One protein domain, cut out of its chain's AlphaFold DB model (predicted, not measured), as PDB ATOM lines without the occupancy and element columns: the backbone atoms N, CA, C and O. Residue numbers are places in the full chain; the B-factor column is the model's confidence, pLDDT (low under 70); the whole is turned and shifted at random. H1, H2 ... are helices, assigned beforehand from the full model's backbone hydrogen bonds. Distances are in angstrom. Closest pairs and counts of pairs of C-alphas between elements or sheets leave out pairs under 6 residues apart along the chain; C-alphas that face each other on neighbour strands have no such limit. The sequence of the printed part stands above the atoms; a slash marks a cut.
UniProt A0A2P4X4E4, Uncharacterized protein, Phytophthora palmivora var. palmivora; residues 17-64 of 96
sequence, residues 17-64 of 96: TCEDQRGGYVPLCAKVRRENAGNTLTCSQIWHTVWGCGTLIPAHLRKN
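What this domain is: This is residues 17 to 64 of the 96 residues of an uncharacterized protein of Phytophthora palmivora var. palmivora (UniProt A0A2P4X4E4). The printed part has little regular structure: three short helices spread out along a mostly looped chain, H1 at one end, H2 near the middle and H3 off to one side. Residues 23 to 42 run from H1 to the far end and fold back to H2. Named in the order H1, H2, H3, the helices hold 18 of 48 residues, class all helix. The whole is only just compact, close to loose, with a radius of gyration of the C-alphas of 11.3 A and spans of 33 by 22 by 17 A.

Where its parts are: H1, residues 17 to 22, begins at C-alpha 17 (137.276, 135.925, 99.513) and is 8.9 A long. H2, residues 43 to 50, measures 10.0 A. H3, residues 59 to 62, measures 5.3 A and ends at C-alpha 62 (152.535, 146.500, 102.071).

How they stand to each other: The three helices are apart from one another. In H1 and H2 every O i to N i+4 pair is within hydrogen-bond range; H3 is too short for such a pair.

The domain as a whole: The farthest C-alphas, of Gly 23 and Asn 36, are 33.6 A apart. The printed part has no cut. The link H1 to H2 is long, 20 residues. Residues 30 to 31 and 33 to 39 have pLDDT under 70.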
ATOM      1  N   THR A  17     136.486 136.805  98.631       78.88
ATOM      2  CA  THR A  17     137.276 135.925  99.513       78.88
ATOM      3  C   THR A  17     138.494 136.637 100.108       78.88
ATOM      4  O   THR A  17     138.843 136.418 101.263       78.88
ATOM      5  N   CYS A  18     139.147 137.510  99.331       75.75
ATOM      6  CA  CYS A  18     140.279 138.303  99.822       75.75
ATOM      7  C   CYS A  18     139.830 139.433 100.756       75.75
ATOM      8  O   CYS A  18     140.593 139.845 101.627       75.75
ATOM      9  N   GLU A  19     138.624 139.965 100.534       78.19
ATOM     10  CA  GLU A  19     138.019 140.993 101.377       78.19
ATOM     11  C   GLU A  19     137.743 140.455 102.784       78.19
ATOM     12  O   GLU A  19     138.170 141.078 103.756       78.19
ATOM     13  N   ASP A  20     137.102 139.287 102.874       76.25
ATOM     14  CA  ASP A  20     136.742 138.629 104.135       76.25
ATOM     15  C   ASP A  20     137.978 138.328 104.997       76.25
ATOM     16  O   ASP A  20     138.084 138.771 106.140       76.25
ATOM     17  N   GLN A  21     139.004 137.718 104.397       75.44
ATOM     18  CA  GLN A  21     140.243 137.359 105.096       75.44
ATOM     19  C   GLN A  21     141.036 138.558 105.644       75.44
ATOM     20  O   GLN A  21     141.839 138.399 106.563       75.44
ATOM     21  N   ARG A  22     140.876 139.758 105.064       72.56
ATOM     22  CA  ARG A  22     141.625 140.968 105.455       72.56
ATOM     23  C   ARG A  22     140.772 142.049 106.115       72.56
ATOM     24  O   ARG A  22     141.334 143.059 106.544       72.56
ATOM     25  N   GLY A  23     139.454 141.872 106.201       70.25
ATOM     26  CA  GLY A  23     138.530 142.877 106.737       70.25
ATOM     27  C   GLY A  23     138.445 144.154 105.887       70.25
ATOM     28  O   GLY A  23     138.223 145.247 106.422       70.25
ATOM     29  N   GLY A  24     138.676 144.040 104.575       77.62
ATOM     30  CA  GLY A  24     138.631 145.152 103.623       77.62
ATOM     31  C   GLY A  24     139.033 144.744 102.205       77.62
ATOM     32  O   GLY A  24     139.871 143.866 102.012       77.62
ATOM     33  N   TYR A  25     138.463 145.406 101.196       77.19
ATOM     34  CA  TYR A  25     138.694 145.087  99.789       77.19
ATOM     35  C   TYR A  25     139.854 145.884  99.194       77.19
ATOM     36  O   TYR A  25     140.121 147.034  99.560       77.19
ATOM     37  N   VAL A  26     140.544 145.267  98.236       78.12
ATOM     38  CA  VAL A  26     141.565 145.926  97.417       78.12
ATOM     39  C   VAL A  26     140.974 146.177  96.033       78.12
ATOM     40  O   VAL A  26     140.517 145.223  95.404       78.12
ATOM     41  N   PRO A  27     140.966 147.428  95.538       76.19
ATOM     42  CA  PRO A  27     140.548 147.709  94.173       76.19
ATOM     43  C   PRO A  27     141.607 147.185  93.200       76.19
ATOM     44  O   PRO A  27     142.750 147.650  93.181       76.19
ATOM     45  N   LEU A  28     141.226 146.203  92.390       79.75
ATOM     46  CA  LEU A  28     142.067 145.572  91.383       79.75
ATOM     47  C   LEU A  28     141.624 146.042  89.996       79.75
ATOM     48  O   LEU A  28     140.439 146.147  89.687       79.75
ATOM     49  N   CYS A  29     142.589 146.329  89.126       76.25
ATOM     50  CA  CYS A  29     142.314 146.591  87.718       76.25
ATOM     51  C   CYS A  29     142.160 145.285  86.926       76.25
ATOM     52  O   CYS A  29     143.048 144.434  86.961       76.25
ATOM     53  N   ALA A  30     141.074 145.171  86.153       69.00
ATOM     54  CA  ALA A  30     140.878 144.090  85.177       69.00
ATOM     55  C   ALA A  30     141.700 144.277  83.885       69.00
ATOM     56  O   ALA A  30     141.711 143.409  83.020       69.00
ATOM     57  N   LYS A  31     142.394 145.412  83.749       69.62
ATOM     58  CA  LYS A  31     143.293 145.715  82.632       69.62
ATOM     59  C   LYS A  31     144.743 145.671  83.097       69.62
ATOM     60  O   LYS A  31     145.040 146.000  84.251       69.62
ATOM     61  N   VAL A  32     145.632 145.285  82.190       72.06
ATOM     62  CA  VAL A  32     147.079 145.353  82.393       72.06
ATOM     63  C   VAL A  32     147.466 146.821  82.587       72.06
ATOM     64  O   VAL A  32     147.139 147.679  81.772       72.06
ATOM     65  N   ARG A  33     148.123 147.141  83.706       67.12
ATOM     66  CA  ARG A  33     148.696 148.474  83.938       67.12
ATOM     67  C   ARG A  33     150.166 148.458  83.541       67.12
ATOM     68  O   ARG A  33     150.894 147.547  83.926       67.12
ATOM     69  N   ARG A  34     150.605 149.526  82.864       66.50
ATOM     70  CA  ARG A  34     151.974 149.682  82.342       66.50
ATOM     71  C   ARG A  34     152.350 148.569  81.356       66.50
ATOM     72  O   ARG A  34     153.392 147.943  81.509       66.50
ATOM     73  N   GLU A  35     151.527 148.357  80.330       61.75
ATOM     74  CA  GLU A  35     151.840 147.447  79.210       61.75
ATOM     75  C   GLU A  35     153.227 147.745  78.609       61.75
ATOM     76  O   GLU A  35     153.994 146.837  78.311       61.75
ATOM     77  N   ASN A  36     153.620 149.025  78.577       56.41
ATOM     78  CA  ASN A  36     154.935 149.470  78.107       56.41
ATOM     79  C   ASN A  36     156.131 148.978  78.957       56.41
ATOM     80  O   ASN A  36     157.273 149.099  78.534       56.41
ATOM     81  N   ALA A  37     155.899 148.445  80.162       64.06
ATOM     82  CA  ALA A  37     156.942 147.886  81.028       64.06
ATOM     83  C   ALA A  37     157.111 146.361  80.866       64.06
ATOM     84  O   ALA A  37     157.804 145.743  81.670       64.06
ATOM     85  N   GLY A  38     156.455 145.745  79.874       67.31
ATOM     86  CA  GLY A  38     156.488 144.293  79.663       67.31
ATOM     87  C   GLY A  38     155.566 143.505  80.599       67.31
ATOM     88  O   GLY A  38     155.650 142.282  80.664       67.31
ATOM     89  N   ASN A  39     154.667 144.183  81.319       68.81
ATOM     90  CA  ASN A  39     153.621 143.499  82.068       68.81
ATOM     91  C   ASN A  39     152.590 142.929  81.094       68.81
ATOM     92  O   ASN A  39     152.021 143.670  80.301       68.81
ATOM     93  N   THR A  40     152.318 141.633  81.204       76.00
ATOM     94  CA  THR A  40     151.237 140.937  80.483       76.00
ATOM     95  C   THR A  40     150.076 140.560  81.401       76.00
ATOM     96  O   THR A  40     149.034 140.108  80.933       76.00
ATOM     97  N   LEU A  41     150.246 140.755  82.713       77.12
ATOM     98  CA  LEU A  41     149.285 140.354  83.732       77.12
ATOM     99  C   LEU A  41     148.432 141.533  84.204       77.12
ATOM    100  O   LEU A  41     148.918 142.650  84.416       77.12
ATOM    101  N   THR A  42     147.144 141.277  84.410       82.75
ATOM    102  CA  THR A  42     146.225 142.236  85.032       82.75
ATOM    103  C   THR A  42     146.558 142.410  86.514       82.75
ATOM    104  O   THR A  42     147.184 141.553  87.141       82.75
ATOM    105  N   CYS A  43     146.109 143.509  87.129       79.00
ATOM    106  CA  CYS A  43     146.308 143.692  88.569       79.00
ATOM    107  C   CYS A  43     145.632 142.582  89.391       79.00
ATOM    108  O   CYS A  43     146.165 142.209  90.432       79.00
ATOM    109  N   SER A  44     144.502 142.033  88.925       79.75
ATOM    110  CA  SER A  44     143.883 140.866  89.564       79.75
ATOM    111  C   SER A  44     144.744 139.613  89.430       79.75
ATOM    112  O   SER A  44     144.961 138.922  90.416       79.75
ATOM    113  N   GLN A  45     145.322 139.345  88.261       84.25
ATOM    114  CA  GLN A  45     146.228 138.211  88.100       84.25
ATOM    115  C   GLN A  45     147.450 138.352  89.002       84.25
ATOM    116  O   GLN A  45     147.724 137.436  89.761       84.25
ATOM    117  N   ILE A  46     148.114 139.511  89.024       84.81
ATOM    118  CA  ILE A  46     149.270 139.749  89.905       84.81
ATOM    119  C   ILE A  46     148.891 139.529  91.378       84.81
ATOM    120  O   ILE A  46     149.630 138.884  92.120       84.81
ATOM    121  N   TRP A  47     147.723 140.016  91.802       83.75
ATOM    122  CA  TRP A  47     147.247 139.833  93.174       83.75
ATOM    123  C   TRP A  47     147.077 138.355  93.548       83.75
ATOM    124  O   TRP A  47     147.499 137.929  94.624       83.75
ATOM    125  N   HIS A  48     146.475 137.566  92.659       84.06
ATOM    126  CA  HIS A  48     146.175 136.161  92.919       84.06
ATOM    127  C   HIS A  48     147.395 135.253  92.711       84.06
ATOM    128  O   HIS A  48     147.657 134.400  93.552       84.06
ATOM    129  N   THR A  49     148.161 135.443  91.636       84.75
ATOM    130  CA  THR A  49     149.266 134.554  91.253       84.75
ATOM    131  C   THR A  49     150.581 134.930  91.924       84.75
ATOM    132  O   THR A  49     151.254 134.063  92.469       84.75
ATOM    133  N   VAL A  50     150.947 136.216  91.926       84.00
ATOM    134  CA  VAL A  50     152.246 136.676  92.448       84.00
ATOM    135  C   VAL A  50     152.176 136.872  93.956       84.00
ATOM    136  O   VAL A  50     153.108 136.518  94.673       84.00
ATOM    137  N   TRP A  51     151.082 137.449  94.456       83.94
ATOM    138  CA  TRP A  51     150.933 137.755  95.883       83.94
ATOM    139  C   TRP A  51     150.083 136.736  96.644       83.94
ATOM    140  O   TRP A  51     149.879 136.918  97.844       83.94
ATOM    141  N   GLY A  52     149.595 135.677  95.990       85.31
ATOM    142  CA  GLY A  52     148.839 134.605  96.642       85.31
ATOM    143  C   GLY A  52     147.608 135.130  97.378       85.31
ATOM    144  O   GLY A  52     147.483 134.928  98.584       85.31
ATOM    145  N   CYS A  53     146.760 135.906  96.700       80.50
ATOM    146  CA  CYS A  53     145.602 136.577  97.310       80.50
ATOM    147  C   CYS A  53     145.984 137.562  98.433       80.50
ATOM    148  O   CYS A  53     145.196 137.870  99.327       80.50
ATOM    149  N   GLY A  54     147.211 138.077  98.392       77.50
ATOM    150  CA  GLY A  54     147.749 138.990  99.388       77.50
ATOM    151  C   GLY A  54     148.454 138.310 100.566       77.50
ATOM    152  O   GLY A  54     148.862 139.010 101.489       77.50
ATOM    153  N   THR A  55     148.627 136.990 100.579       80.31
ATOM    154  CA  THR A  55     149.376 136.284 101.639       80.31
ATOM    155  C   THR A  55     150.892 136.456 101.510       80.31
ATOM    156  O   THR A  55     151.589 136.545 102.516       80.31
ATOM    157  N   LEU A  56     151.399 136.609 100.282       82.75
ATOM    158  CA  LEU A  56     152.828 136.686  99.956       82.75
ATOM    159  C   LEU A  56     153.300 138.116  99.651       82.75
ATOM    160  O   LEU A  56     154.268 138.315  98.921       82.75
ATOM    161  N   ILE A  57     152.618 139.140 100.179       81.25
ATOM    162  CA  ILE A  57     152.986 140.537  99.901       81.25
ATOM    163  C   ILE A  57     154.316 140.873 100.594       81.25
ATOM    164  O   ILE A  57     154.377 140.868 101.830       81.25
ATOM    165  N   PRO A  58     155.351 141.291  99.842       81.69
ATOM    166  CA  PRO A  58     156.611 141.733 100.424       81.69
ATOM    167  C   PRO A  58     156.411 142.916 101.378       81.69
ATOM    168  O   PRO A  58     155.711 143.878 101.051       81.69
ATOM    169  N   ALA A  59     157.074 142.900 102.538       81.88
ATOM    170  CA  ALA A  59     156.896 143.919 103.581       81.88
ATOM    171  C   ALA A  59     157.088 145.363 103.079       81.88
ATOM    172  O   ALA A  59     156.368 146.270 103.496       81.88
ATOM    173  N   HIS A  60     157.992 145.564 102.118       80.81
ATOM    174  CA  HIS A  60     158.273 146.866 101.519       80.81
ATOM    175  C   HIS A  60     157.141 147.399 100.615       80.81
ATOM    176  O   HIS A  60     157.030 148.615 100.444       80.81
ATOM    177  N   LEU A  61     156.283 146.523 100.072       79.56
ATOM    178  CA  LEU A  61     155.134 146.888  99.229       79.56
ATOM    179  C   LEU A  61     153.834 147.032 100.021       79.56
ATOM    180  O   LEU A  61     152.928 147.724  99.562       79.56
ATOM    181  N   ARG A  62     153.743 146.448 101.224       75.69
ATOM    182  CA  ARG A  62     152.535 146.500 102.071       75.69
ATOM    183  C   ARG A  62     152.043 147.928 102.323       75.69
ATOM    184  O   ARG A  62     150.841 148.154 102.309       75.69
ATOM    185  N   LYS A  63     152.959 148.891 102.485       78.19
ATOM    186  CA  LYS A  63     152.637 150.317 102.694       78.19
ATOM    187  C   LYS A  63     152.037 151.019 101.468       78.19
ATOM    188  O   LYS A  63     151.401 152.057 101.612       78.19
ATOM    189  N   ASN A  64     152.240 150.469 100.271       77.75
ATOM    190  CA  ASN A  64     151.725 151.036  99.024       77.75
ATOM    191  C   ASN A  64     150.316 150.521  98.684       77.75
ATOM    192  O   ASN A  64     149.647 151.094  97.825       77.75
TER     193      ASN A  64